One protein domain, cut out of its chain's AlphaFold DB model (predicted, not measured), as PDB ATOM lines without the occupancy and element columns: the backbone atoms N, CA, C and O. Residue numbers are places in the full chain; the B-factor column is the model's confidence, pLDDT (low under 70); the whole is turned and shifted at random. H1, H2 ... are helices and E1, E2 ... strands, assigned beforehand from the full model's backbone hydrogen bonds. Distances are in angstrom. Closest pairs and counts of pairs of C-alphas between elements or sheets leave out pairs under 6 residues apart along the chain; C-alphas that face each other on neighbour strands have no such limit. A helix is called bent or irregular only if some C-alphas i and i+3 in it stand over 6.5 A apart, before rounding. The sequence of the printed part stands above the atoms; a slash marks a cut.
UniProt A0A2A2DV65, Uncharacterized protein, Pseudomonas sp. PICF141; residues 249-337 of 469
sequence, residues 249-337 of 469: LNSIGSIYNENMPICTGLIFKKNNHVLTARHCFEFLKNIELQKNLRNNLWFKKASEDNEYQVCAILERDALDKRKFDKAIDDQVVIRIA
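Overview. This is residues 249 to 337 of the 469 residues of an uncharacterized protein of Pseudomonas sp. PICF141 (UniProt A0A2A2DV65). A small closed barrel of six strands makes the body, with H1 and H2 packed outside it towards one end and the short helix H3 farther out beyond H1, off the barrel. Round the ring run E1, E2, E3, E6, E5, E4 and back to E1, with every neighbour pair antiparallel. The printed part has 89 residues, with three named helices and six named strands in the order E1 E2 E3 H1 H2 E4 E5 H3 E6, a mixed class. It is compact, with a radius of gyration of the C-alphas of 12.3 A, yet elongated in outline, spanning 36 by 23 by 19 A.

Along the chain. Find C-alpha 252 at (36.205, -10.451, -49.230); from there E1 runs 16.9 A to residue 257. E2, residues 260 to 269, is the longest strand at 25.4 A and bends by 56 degrees at residue 263. E3 holds residues 273 to 277, and E4 residues 297 to 301. E5, residues 307 to 313, measures 16.9 A. E6, residues 331 to 336, runs 16.1 A to C-alpha 336 at (45.349, -4.618, -42.267). Between E3 and E4 look for H1, residues 279 to 285, and H2, residues 287 to 296, 15.2 A long. H3 is residues 321 to 327.

Arrangement. Start at the meander E1 E2 E3, each strand the antiparallel neighbour of the one before. In the hairpin E1 and E2, N 255 and O 263 are 2.8 A apart; in the hairpin E2 and E3, N 266 and O 275 are 2.9 A apart. Go on round the ring by N 274 and O 334 at 2.8 A for E3 and E6, N 335 and O 312 at 2.8 A for E6 and E5, N 308 and O 299 at 2.8 A for the hairpin E4 and E5, and N 254 and O 300 at 2.8 A for E4 and E1. H1 is on the barrel, outside it, at a height over the sheet of 8.4 A; its closest C-alpha pair with E2 is Cys 263 and Cys 280, 5.8 A. H2 is also on it, outside, at a height of 9.9 A; its closest C-alpha pair with E5 is Arg 294 and Val 310, 7.3 A. H1 and H3 only just touch, with 3 pairs of C-alphas within 8 A, the closest being Lys 285 and Lys 321 at 6.0 A. H3 is not on the barrel. H1 is irregular, C-alphas 280 and 283 being 7.9 A apart, and H2 only just, C-alphas 292 and 295 being 6.8 A apart. In H3 every O i to N i+4 pair is within hydrogen-bond range; H1 has 0 of 3 and H2 1 of 6, beside 3 of 4 and 4 of 7 O i to N i+3 pairs.

Size, cuts and confidence. The two C-alphas farthest apart, those of Glu 304 and Arg 322, are 36.7 A apart. The printed part has no cut and no long link. In the B-factor column the mean pLDDT of the printed part is 71.4, and 42 residues are under 70, among them 284 to 296 and 311 to 330.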
ATOM      1  N   LEU A 249      36.034 -12.327 -54.589       88.94
ATOM      2  CA  LEU A 249      36.915 -13.116 -53.714       88.94
ATOM      3  C   LEU A 249      38.246 -12.420 -53.394       88.94
ATOM      4  O   LEU A 249      38.875 -12.754 -52.395       88.94
ATOM      5  N   ASN A 250      38.660 -11.436 -54.200       86.31
ATOM      6  CA  ASN A 250      39.815 -10.588 -53.896       86.31
ATOM      7  C   ASN A 250      39.490  -9.431 -52.938       86.31
ATOM      8  O   ASN A 250      40.408  -8.832 -52.380       86.31
ATOM      9  N   SER A 251      38.210  -9.116 -52.740       85.56
ATOM     10  CA  SER A 251      37.757  -8.067 -51.823       85.56
ATOM     11  C   SER A 251      37.259  -8.627 -50.497       85.56
ATOM     12  O   SER A 251      37.353  -7.936 -49.492       85.56
ATOM     13  N   ILE A 252      36.721  -9.845 -50.463       90.56
ATOM     14  CA  ILE A 252      36.205 -10.451 -49.230       90.56
ATOM     15  C   ILE A 252      37.228 -11.378 -48.579       90.56
ATOM     16  O   ILE A 252      38.095 -11.956 -49.236       90.56
ATOM     17  N   GLY A 253      37.112 -11.539 -47.269       92.06
ATOM     18  CA  GLY A 253      37.961 -12.437 -46.507       92.06
ATOM     19  C   GLY A 253      37.441 -12.665 -45.101       92.06
ATOM     20  O   GLY A 253      36.390 -12.154 -44.710       92.06
ATOM     21  N   SER A 254      38.165 -13.487 -44.358       92.44
ATOM     22  CA  SER A 254      37.820 -13.877 -42.999       92.44
ATOM     23  C   SER A 254      38.798 -13.253 -42.023       92.44
ATOM     24  O   SER A 254      40.006 -13.242 -42.252       92.44
ATOM     25  N   ILE A 255      38.259 -12.727 -40.932       90.06
ATOM     26  CA  ILE A 255      39.016 -12.254 -39.785       90.06
ATOM     27  C   ILE A 255      39.147 -13.432 -38.828       90.06
ATOM     28  O   ILE A 255      38.154 -14.091 -38.513       90.06
ATOM     29  N   TYR A 256      40.364 -13.675 -38.366       85.69
ATOM     30  CA  TYR A 256      40.719 -14.732 -37.439       85.69
ATOM     31  C   TYR A 256      41.221 -14.141 -36.129       85.69
ATOM     32  O   TYR A 256      41.919 -13.126 -36.120       85.69
ATOM     33  N   ASN A 257      40.875 -14.811 -35.035       81.56
ATOM     34  CA  ASN A 257      41.612 -14.740 -33.786       81.56
ATOM     35  C   ASN A 257      42.352 -16.067 -33.629       81.56
ATOM     36  O   ASN A 257      41.710 -17.114 -33.511       81.56
ATOM     37  N   GLU A 258      43.681 -16.023 -33.695       78.19
ATOM     38  CA  GLU A 258      44.518 -17.217 -33.826       78.19
ATOM     39  C   GLU A 258      44.037 -18.078 -35.008       78.19
ATOM     40  O   GLU A 258      43.997 -17.609 -36.141       78.19
ATOM     41  N   ASN A 259      43.605 -19.315 -34.746       73.94
ATOM     42  CA  ASN A 259      43.133 -20.257 -35.760       73.94
ATOM     43  C   ASN A 259      41.601 -20.279 -35.905       73.94
ATOM     44  O   ASN A 259      41.059 -21.120 -36.630       73.94
ATOM     45  N   MET A 260      40.882 -19.412 -35.186       76.62
ATOM     46  CA  MET A 260      39.421 -19.389 -35.176       76.62
ATOM     47  C   MET A 260      38.897 -18.247 -36.053       76.62
ATOM     48  O   MET A 260      39.170 -17.082 -35.749       76.62
ATOM     49  N   PRO A 261      38.119 -18.531 -37.115       84.12
ATOM     50  CA  PRO A 261      37.449 -17.479 -37.863       84.12
ATOM     51  C   PRO A 261      36.370 -16.844 -36.981       84.12
ATOM     52  O   PRO A 261      35.473 -17.526 -36.487       84.12
ATOM     53  N   ILE A 262      36.455 -15.532 -36.796       84.56
ATOM     54  CA  ILE A 262      35.524 -14.767 -35.960       84.56
ATOM     55  C   ILE A 262      34.470 -14.049 -36.801       84.56
ATOM     56  O   ILE A 262      33.299 -14.062 -36.428       84.56
ATOM     57  N   CYS A 263      34.848 -13.502 -37.963       87.50
ATOM     58  CA  CYS A 263      33.950 -12.748 -38.840       87.50
ATOM     59  C   CYS A 263      34.380 -12.758 -40.308       87.50
ATOM     60  O   CYS A 263      35.516 -13.077 -40.648       87.50
ATOM     61  N   THR A 264      33.465 -12.340 -41.174       91.12
ATOM     62  CA  THR A 264      33.723 -11.929 -42.551       91.12
ATOM     63  C   THR A 264      34.109 -10.445 -42.583       91.12
ATOM     64  O   THR A 264      33.695  -9.660 -41.728       91.12
ATOM     65  N   GLY A 265      34.907 -10.042 -43.568       89.44
ATOM     66  CA  GLY A 265      35.204  -8.641 -43.836       89.44
ATOM     67  C   GLY A 265      35.371  -8.344 -45.323       89.44
ATOM     68  O   GLY A 265      35.620  -9.244 -46.128       89.44
ATOM     69  N   LEU A 266      35.243  -7.064 -45.672       87.06
ATOM     70  CA  LEU A 266      35.360  -6.543 -47.033       87.06
ATOM     71  C   LEU A 266      36.426  -5.455 -47.130       87.06
ATOM     72  O   LEU A 266      36.312  -4.403 -46.506       87.06
ATOM     73  N   ILE A 267      37.422  -5.663 -47.982       81.62
ATOM     74  CA  ILE A 267      38.377  -4.639 -48.387       81.62
ATOM     75  C   ILE A 267      37.641  -3.602 -49.242       81.62
ATOM     76  O   ILE A 267      37.262  -3.894 -50.372       81.62
ATOM     77  N   PHE A 268      37.448  -2.389 -48.719       68.31
ATOM     78  CA  PHE A 268      36.599  -1.372 -49.361       68.31
ATOM     79  C   PHE A 268      37.343  -0.115 -49.847       68.31
ATOM     80  O   PHE A 268      36.726   0.793 -50.402       68.31
ATOM     81  N   LYS A 269      38.673  -0.037 -49.672       60.94
ATOM     82  CA  LYS A 269      39.524   1.073 -50.157       60.94
ATOM     83  C   LYS A 269      40.902   0.588 -50.614       60.94
ATOM     84  O   LYS A 269      41.407  -0.402 -50.096       60.94
ATOM     85  N   LYS A 270      41.564   1.379 -51.476       53.97
ATOM     86  CA  LYS A 270      42.931   1.158 -52.016       53.97
ATOM     87  C   LYS A 270      44.066   1.012 -50.976       53.97
ATOM     88  O   LYS A 270      45.192   0.757 -51.371       53.97
ATOM     89  N   ASN A 271      43.796   1.146 -49.674       55.69
ATOM     90  CA  ASN A 271      44.823   1.287 -48.632       55.69
ATOM     91  C   ASN A 271      44.655   0.291 -47.469       55.69
ATOM     92  O   ASN A 271      44.826   0.679 -46.315       55.69
ATOM     93  N   ASN A 272      44.288  -0.968 -47.722       68.81
ATOM     94  CA  ASN A 272      44.313  -2.020 -46.686       68.81
ATOM     95  C   ASN A 272      43.246  -1.832 -45.589       68.81
ATOM     96  O   ASN A 272      43.499  -2.073 -44.409       68.81
ATOM     97  N   HIS A 273      42.064  -1.330 -45.952       76.38
ATOM     98  CA  HIS A 273      40.966  -1.120 -45.006       76.38
ATOM     99  C   HIS A 273      39.892  -2.176 -45.214       76.38
ATOM    100  O   HIS A 273      39.392  -2.310 -46.329       76.38
ATOM    101  N   VAL A 274      39.520  -2.863 -44.140       81.25
ATOM    102  CA  VAL A 274      38.495  -3.906 -44.127       81.25
ATOM    103  C   VAL A 274      37.306  -3.426 -43.298       81.25
ATOM    104  O   VAL A 274      37.473  -2.978 -42.166       81.25
ATOM    105  N   LEU A 275      36.112  -3.498 -43.871       81.69
ATOM    106  CA  LEU A 275      34.839  -3.252 -43.203       81.69
ATOM    107  C   LEU A 275      34.303  -4.565 -42.620       81.69
ATOM    108  O   LEU A 275      34.369  -5.596 -43.289       81.69
ATOM    109  N   THR A 276      33.800  -4.531 -41.389       85.50
ATOM    110  CA  THR A 276      33.221  -5.688 -40.683       85.50
ATOM    111  C   THR A 276      32.293  -5.216 -39.547       85.50
ATOM    112  O   THR A 276      32.016  -4.021 -39.444       85.50
ATOM    113  N   ALA A 277      31.813  -6.121 -38.689       79.44
ATOM    114  CA  ALA A 277      30.978  -5.795 -37.529       79.44
ATOM    115  C   ALA A 277      31.802  -5.590 -36.236       79.44
ATOM    116  O   ALA A 277      32.895  -6.136 -36.077       79.44
ATOM    117  N   ARG A 278      31.300  -4.790 -35.288       76.44
ATOM    118  CA  ARG A 278      31.977  -4.443 -34.027       76.44
ATOM    119  C   ARG A 278      32.043  -5.643 -33.093       76.44
ATOM    120  O   ARG A 278      33.100  -5.888 -32.511       76.44
ATOM    121  N   HIS A 279      30.957  -6.409 -32.969       75.81
ATOM    122  CA  HIS A 279      30.878  -7.589 -32.097       75.81
ATOM    123  C   HIS A 279      31.898  -8.671 -32.450       75.81
ATOM    124  O   HIS A 279      32.256  -9.477 -31.594       75.81
ATOM    125  N   CYS A 280      32.464  -8.633 -33.659       80.88
ATOM    126  CA  CYS A 280      33.624  -9.437 -34.031       80.88
ATOM    127  C   CYS A 280      34.790  -9.274 -33.051       80.88
ATOM    128  O   CYS A 280      35.575 -10.195 -32.892       80.88
ATOM    129  N   PHE A 281      34.900  -8.129 -32.379       78.81
ATOM    130  CA  PHE A 281      35.973  -7.807 -31.441       78.81
ATOM    131  C   PHE A 281      35.507  -7.787 -29.982       78.81
ATOM    132  O   PHE A 281      36.212  -7.265 -29.122       78.81
ATOM    133  N   GLU A 282      34.336  -8.350 -29.678       75.88
ATOM    134  CA  GLU A 282      33.770  -8.367 -28.324       75.88
ATOM    135  C   GLU A 282      34.718  -8.988 -27.285       75.88
ATOM    136  O   GLU A 282      34.830  -8.492 -26.164       75.88
ATOM    137  N   PHE A 283      35.477 -10.018 -27.655       72.56
ATOM    138  CA  PHE A 283      36.456 -10.642 -26.757       72.56
ATOM    139  C   PHE A 283      37.608  -9.699 -26.352       72.56
ATOM    140  O   PHE A 283      38.289  -9.948 -25.361       72.56
ATOM    141  N   LEU A 284      37.806  -8.584 -27.067       68.69
ATOM    142  CA  LEU A 284      38.775  -7.539 -26.727       68.69
ATOM    143  C   LEU A 284      38.219  -6.498 -25.737       68.69
ATOM    144  O   LEU A 284      38.906  -5.521 -25.443       68.69
ATOM    145  N   LYS A 285      37.003  -6.672 -25.195       62.41
ATOM    146  CA  LYS A 285      36.431  -5.797 -24.148       62.41
ATOM    147  C   LYS A 285      37.316  -5.691 -22.900       62.41
ATOM    148  O   LYS A 285      37.270  -4.686 -22.195       62.41
ATOM    149  N   ASN A 286      38.112  -6.719 -22.613       60.91
ATOM    150  CA  ASN A 286      39.029  -6.720 -21.481       60.91
ATOM    151  C   ASN A 286      40.356  -6.028 -21.860       60.91
ATOM    152  O   ASN A 286      41.083  -6.486 -22.741       60.91
ATOM    153  N   ILE A 287      40.677  -4.928 -21.171       52.59
ATOM    154  CA  ILE A 287      41.870  -4.086 -21.389       52.59
ATOM    155  C   ILE A 287      43.181  -4.885 -21.285       52.59
ATOM    156  O   ILE A 287      44.147  -4.582 -21.987       52.59
ATOM    157  N   GLU A 288      43.223  -5.912 -20.441       46.81
ATOM    158  CA  GLU A 288      44.397  -6.770 -20.270       46.81
ATOM    159  C   GLU A 288      44.606  -7.682 -21.493       46.81
ATOM    160  O   GLU A 288      45.723  -7.829 -21.989       46.81
ATOM    161  N   LEU A 289      43.508  -8.167 -22.084       52.19
ATOM    162  CA  LEU A 289      43.503  -8.925 -23.340       52.19
ATOM    163  C   LEU A 289      43.860  -8.051 -24.557       52.19
ATOM    164  O   LEU A 289      44.498  -8.537 -25.489       52.19
ATOM    165  N   GLN A 290      43.551  -6.748 -24.545       54.72
ATOM    166  CA  GLN A 290      43.918  -5.828 -25.638       54.72
ATOM    167  C   GLN A 290      45.431  -5.665 -25.828       54.72
ATOM    168  O   GLN A 290      45.875  -5.414 -26.951       54.72
ATOM    169  N   LYS A 291      46.223  -5.784 -24.752       48.56
ATOM    170  CA  LYS A 291      47.689  -5.662 -24.810       48.56
ATOM    171  C   LYS A 291      48.352  -6.900 -25.419       48.56
ATOM    172  O   LYS A 291      49.363  -6.757 -26.097       48.56
ATOM    173  N   ASN A 292      47.750  -8.076 -25.233       46.59
ATOM    174  CA  ASN A 292      48.309  -9.356 -25.673       46.59
ATOM    175  C   ASN A 292      47.753  -9.827 -27.035       46.59
ATOM    176  O   ASN A 292      48.492 -10.410 -27.821       46.59
ATOM    177  N   LEU A 293      46.484  -9.537 -27.361       51.94
ATOM    178  CA  LEU A 293      45.795 -10.125 -28.524       51.94
ATOM    179  C   LEU A 293      45.876  -9.332 -29.833       51.94
ATOM    180  O   LEU A 293      45.525  -9.878 -30.876       51.94
ATOM    181  N   ARG A 294      46.364  -8.081 -29.851       52.25
ATOM    182  CA  ARG A 294      46.540  -7.355 -31.133       52.25
ATOM    183  C   ARG A 294      47.491  -8.078 -32.095       52.25
ATOM    184  O   ARG A 294      47.363  -7.911 -33.302       52.25
ATOM    185  N   ASN A 295      48.390  -8.913 -31.571       53.78
ATOM    186  CA  ASN A 295      49.321  -9.702 -32.374       53.78
ATOM    187  C   ASN A 295      48.705 -10.988 -32.956       53.78
ATOM    188  O   ASN A 295      49.314 -11.571 -33.846       53.78
ATOM    189  N   ASN A 296      47.510 -11.392 -32.510       68.81
ATOM    190  CA  ASN A 296      46.875 -12.663 -32.885       68.81
ATOM    191  C   ASN A 296      45.696 -12.492 -33.855       68.81
ATOM    192  O   ASN A 296      45.005 -13.464 -34.161       68.81
ATOM    193  N   LEU A 297      45.447 -11.265 -34.326       79.94
ATOM    194  CA  LEU A 297      44.369 -10.969 -35.261       79.94
ATOM    195  C   LEU A 297      44.884 -10.911 -36.689       79.94
ATOM    196  O   LEU A 297      45.762 -10.107 -37.021       79.94
ATOM    197  N   TRP A 298      44.257 -11.704 -37.547       84.94
ATOM    198  CA  TRP A 298      44.641 -11.841 -38.945       84.94
ATOM    199  C   TRP A 298      43.424 -11.691 -39.840       84.94
ATOM    200  O   TRP A 298      42.307 -12.038 -39.473       84.94
ATOM    201  N   PHE A 299      43.642 -11.177 -41.036       87.19
ATOM    202  CA  PHE A 299      42.678 -11.187 -42.117       87.19
ATOM    203  C   PHE A 299      43.236 -12.050 -43.237       87.19
ATOM    204  O   PHE A 299      44.360 -11.832 -43.679       87.19
ATOM    205  N   LYS A 300      42.452 -13.002 -43.726       89.06
ATOM    206  CA  LYS A 300      42.815 -13.845 -44.864       89.06
ATOM    207  C   LYS A 300      41.805 -13.632 -45.977       89.06
ATOM    208  O   LYS A 300      40.607 -13.840 -45.778       89.06
ATOM    209  N   LYS A 301      42.286 -13.181 -47.137       88.81
ATOM    210  CA  LYS A 301      41.454 -13.015 -48.339       88.81
ATOM    211  C   LYS A 301      40.903 -14.371 -48.777       88.81
ATOM    212  O   LYS A 301      41.572 -15.387 -48.639       88.81
ATOM    213  N   ALA A 302      39.701 -14.386 -49.345       90.06
ATOM    214  CA  ALA A 302      39.087 -15.624 -49.819       90.06
ATOM    215  C   ALA A 302      39.829 -16.241 -51.022       90.06
ATOM    216  O   ALA A 302      39.774 -17.452 -51.223       90.06
ATOM    217  N   SER A 303      40.511 -15.415 -51.821       84.00
ATOM    218  CA  SER A 303      41.217 -15.820 -53.043       84.00
ATOM    219  C   SER A 303      42.629 -16.374 -52.835       84.00
ATOM    220  O   SER A 303      43.248 -16.807 -53.805       84.00
ATOM    221  N   GLU A 304      43.174 -16.344 -51.621       83.19
ATOM    222  CA  GLU A 304      44.578 -16.684 -51.389       83.19
ATOM    223  C   GLU A 304      44.844 -17.187 -49.975       83.19
ATOM    224  O   GLU A 304      44.029 -17.048 -49.066       83.19
ATOM    225  N   ASP A 305      46.035 -17.757 -49.789       79.31
ATOM    226  CA  ASP A 305      46.406 -18.353 -48.516       79.31
ATOM    227  C   ASP A 305      47.119 -17.418 -47.539       79.31
ATOM    228  O   ASP A 305      47.241 -17.783 -46.369       79.31
ATOM    229  N   ASN A 306      47.531 -16.229 -47.989       78.56
ATOM    230  CA  ASN A 306      48.261 -15.276 -47.160       78.56
ATOM    231  C   ASN A 306      47.388 -14.697 -46.044       78.56
ATOM    232  O   ASN A 306      46.205 -14.398 -46.225       78.56
ATOM    233  N   GLU A 307      48.033 -14.455 -44.909       81.38
ATOM    234  CA  GLU A 307      47.436 -13.828 -43.739       81.38
ATOM    235  C   GLU A 307      47.990 -12.415 -43.562       81.38
ATOM    236  O   GLU A 307      49.196 -12.170 -43.634       81.38
ATOM    237  N   TYR A 308      47.088 -11.470 -43.320       78.88
ATOM    238  CA  TYR A 308      47.394 -10.062 -43.121       78.88
ATOM    239  C   TYR A 308      47.106  -9.681 -41.690       78.88
ATOM    240  O   TYR A 308      45.958  -9.717 -41.252       78.88
ATOM    241  N   GLN A 309      48.134  -9.261 -40.966       76.75
ATOM    242  CA  GLN A 309      47.950  -8.819 -39.595       76.75
ATOM    243  C   GLN A 309      46.974  -7.638 -39.532       76.75
ATOM    244  O   GLN A 309      47.086  -6.681 -40.309       76.75
ATOM    245  N   VAL A 310      46.038  -7.683 -38.586       72.88
ATOM    246  CA  VAL A 310      45.170  -6.548 -38.269       72.88
ATOM    247  C   VAL A 310      45.976  -5.543 -37.450       72.88
ATOM    248  O   VAL A 310      46.297  -5.764 -36.288       72.88
ATOM    249  N   CYS A 311      46.315  -4.411 -38.060       63.50
ATOM    250  CA  CYS A 311      47.180  -3.405 -37.452       63.50
ATOM    251  C   CYS A 311      46.430  -2.458 -36.505       63.50
ATOM    252  O   CYS A 311      47.025  -1.922 -35.572       63.50
ATOM    253  N   ALA A 312      45.159  -2.157 -36.789       65.50
ATOM    254  CA  ALA A 312      44.353  -1.241 -35.982       65.50
ATOM    255  C   ALA A 312      42.854  -1.399 -36.259       65.50
ATOM    256  O   ALA A 312      42.462  -1.724 -37.376       65.50
ATOM    257  N   ILE A 313      42.027  -1.060 -35.271       68.31
ATOM    258  CA  ILE A 313      40.601  -0.761 -35.453       68.31
ATOM    259  C   ILE A 313      40.494   0.765 -35.476       68.31
ATOM    260  O   ILE A 313      40.964   1.425 -34.553       68.31
ATOM    261  N   LEU A 314      39.975   1.327 -36.566       59.56
ATOM    262  CA  LEU A 314      40.084   2.758 -36.870       59.56
ATOM    263  C   LEU A 314      38.964   3.608 -36.271       59.56
ATOM    264  O   LEU A 314      39.070   4.833 -36.263       59.56
ATOM    265  N   GLU A 315      37.889   2.994 -35.787       57.75
ATOM    266  CA  GLU A 315      36.821   3.745 -35.143       57.75
ATOM    267  C   GLU A 315      37.227   4.154 -33.719       57.75
ATOM    268  O   GLU A 315      37.768   3.370 -32.934       57.75
ATOM    269  N   ARG A 316      36.945   5.412 -33.374       47.53
ATOM    270  CA  ARG A 316      37.163   5.943 -32.031       47.53
ATOM    271  C   ARG A 316      36.353   5.148 -31.005       47.53
ATOM    272  O   ARG A 316      35.157   4.922 -31.196       47.53
ATOM    273  N   ASP A 317      37.005   4.782 -29.902       53.12
ATOM    274  CA  ASP A 317      36.400   4.067 -28.774       53.12
ATOM    275  C   ASP A 317      35.751   2.731 -29.186       53.12
ATOM    276  O   ASP A 317      34.866   2.236 -28.496       53.12
ATOM    277  N   ALA A 318      36.193   2.123 -30.302       56.81
ATOM    278  CA  ALA A 318      35.591   0.902 -30.845       56.81
ATOM    279  C   ALA A 318      35.564  -0.274 -29.865       56.81
ATOM    280  O   ALA A 318      34.756  -1.186 -30.022       56.81
ATOM    281  N   LEU A 319      36.471  -0.232 -28.885       60.25
ATOM    282  CA  LEU A 319      36.643  -1.229 -27.842       60.25
ATOM    283  C   LEU A 319      36.197  -0.740 -26.446       60.25
ATOM    284  O   LEU A 319      36.440  -1.437 -25.463       60.25
ATOM    285  N   ASP A 320      35.580   0.448 -26.325       62.97
ATOM    286  CA  ASP A 320      35.009   0.935 -25.056       62.97
ATOM    287  C   ASP A 320      33.791   0.071 -24.694       62.97
ATOM    288  O   ASP A 320      32.874  -0.124 -25.497       62.97
ATOM    289  N   LYS A 321      33.773  -0.425 -23.454       60.69
ATOM    290  CA  LYS A 321      32.678  -1.222 -22.895       60.69
ATOM    291  C   LYS A 321      31.309  -0.559 -23.104       60.69
ATOM    292  O   LYS A 321      30.382  -1.223 -23.544       60.69
ATOM    293  N   ARG A 322      31.196   0.759 -22.902       59.75
ATOM    294  CA  ARG A 322      29.944   1.517 -23.080       59.75
ATOM    295  C   ARG A 322      29.453   1.522 -24.523       59.75
ATOM    296  O   ARG A 322      28.248   1.613 -24.737       59.75
ATOM    297  N   LYS A 323      30.363   1.475 -25.501       59.00
ATOM    298  CA  LYS A 323      29.991   1.378 -26.916       59.00
ATOM    299  C   LYS A 323      29.530  -0.022 -27.266       59.00
ATOM    300  O   LYS A 323      28.534  -0.145 -27.958       59.00
ATOM    301  N   PHE A 324      30.184  -1.061 -26.759       61.78
ATOM    302  CA  PHE A 324      29.649  -2.405 -26.928       61.78
ATOM    303  C   PHE A 324      28.275  -2.555 -26.272       61.78
ATOM    304  O   PHE A 324      27.361  -3.046 -26.909       61.78
ATOM    305  N   ASP A 325      28.079  -2.070 -25.051       60.47
ATOM    306  CA  ASP A 325      26.792  -2.234 -24.361       60.47
ATOM    307  C   ASP A 325      25.635  -1.493 -25.067       60.47
ATOM    308  O   ASP A 325      24.472  -1.828 -24.861       60.47
ATOM    309  N   LYS A 326      25.937  -0.486 -25.900       56.50
ATOM    310  CA  LYS A 326      24.937   0.336 -26.608       56.50
ATOM    311  C   LYS A 326      24.854   0.093 -28.114       56.50
ATOM    312  O   LYS A 326      23.863   0.473 -28.722       56.50
ATOM    313  N   ALA A 327      25.913  -0.442 -28.709       56.72
ATOM    314  CA  ALA A 327      26.122  -0.481 -30.152       56.72
ATOM    315  C   ALA A 327      27.060  -1.640 -30.549       56.72
ATOM    316  O   ALA A 327      27.924  -1.499 -31.421       56.72
ATOM    317  N   ILE A 328      26.928  -2.785 -29.859       60.00
ATOM    318  CA  ILE A 328      27.655  -4.041 -30.132       60.00
ATOM    319  C   ILE A 328      27.567  -4.447 -31.601       60.00
ATOM    320  O   ILE A 328      28.542  -4.939 -32.157       60.00
ATOM    321  N   ASP A 329      26.431  -4.157 -32.213       60.78
ATOM    322  CA  ASP A 329      26.090  -4.544 -33.569       60.78
ATOM    323  C   ASP A 329      26.557  -3.535 -34.629       60.78
ATOM    324  O   ASP A 329      26.368  -3.762 -35.811       60.78
ATOM    325  N   ASP A 330      27.208  -2.430 -34.271       64.75
ATOM    326  CA  ASP A 330      27.668  -1.456 -35.271       64.75
ATOM    327  C   ASP A 330      28.717  -2.024 -36.239       64.75
ATOM    328  O   ASP A 330      29.419  -2.993 -35.963       64.75
ATOM    329  N   GLN A 331      28.919  -1.337 -37.363       71.31
ATOM    330  CA  GLN A 331      30.054  -1.593 -38.246       71.31
ATOM    331  C   GLN A 331      31.331  -0.923 -37.752       71.31
ATOM    332  O   GLN A 331      31.310   0.195 -37.242       71.31
ATOM    333  N   VAL A 332      32.468  -1.565 -38.015       69.94
ATOM    334  CA  VAL A 332      33.797  -1.005 -37.766       69.94
ATOM    335  C   VAL A 332      34.689  -1.155 -38.985       69.94
ATOM    336  O   VAL A 332      34.557  -2.082 -39.785       69.94
ATOM    337  N   VAL A 333      35.657  -0.249 -39.093       73.31
ATOM    338  CA  VAL A 333      36.734  -0.349 -40.074       73.31
ATOM    339  C   VAL A 333      38.012  -0.763 -39.370       73.31
ATOM    340  O   VAL A 333      38.436  -0.119 -38.410       73.31
ATOM    341  N   ILE A 334      38.662  -1.795 -39.891       70.94
ATOM    342  CA  ILE A 334      39.997  -2.210 -39.473       70.94
ATOM    343  C   ILE A 334      41.016  -1.913 -40.568       70.94
ATOM    344  O   ILE A 334      40.704  -1.911 -41.759       70.94
ATOM    345  N   ARG A 335      42.257  -1.664 -40.160       68.75
ATOM    346  CA  ARG A 335      43.412  -1.558 -41.047       68.75
ATOM    347  C   ARG A 335      44.204  -2.852 -40.975       68.75
ATOM    348  O   ARG A 335      44.576  -3.265 -39.879       68.75
ATOM    349  N   ILE A 336      44.499  -3.436 -42.127       65.81
ATOM    350  CA  ILE A 336      45.349  -4.618 -42.267       65.81
ATOM    351  C   ILE A 336      46.707  -4.238 -42.874       65.81
ATOM    352  O   ILE A 336      46.885  -3.131 -43.399       65.81
ATOM    353  N   ALA A 337      47.678  -5.145 -42.793       64.69
ATOM    354  CA  ALA A 337      48.916  -5.040 -43.563       64.69
ATOM    355  C   ALA A 337      48.624  -4.961 -45.078       64.69
ATOM    356  O   ALA A 337      47.560  -5.379 -45.534       64.69
TER     357      ALA A 337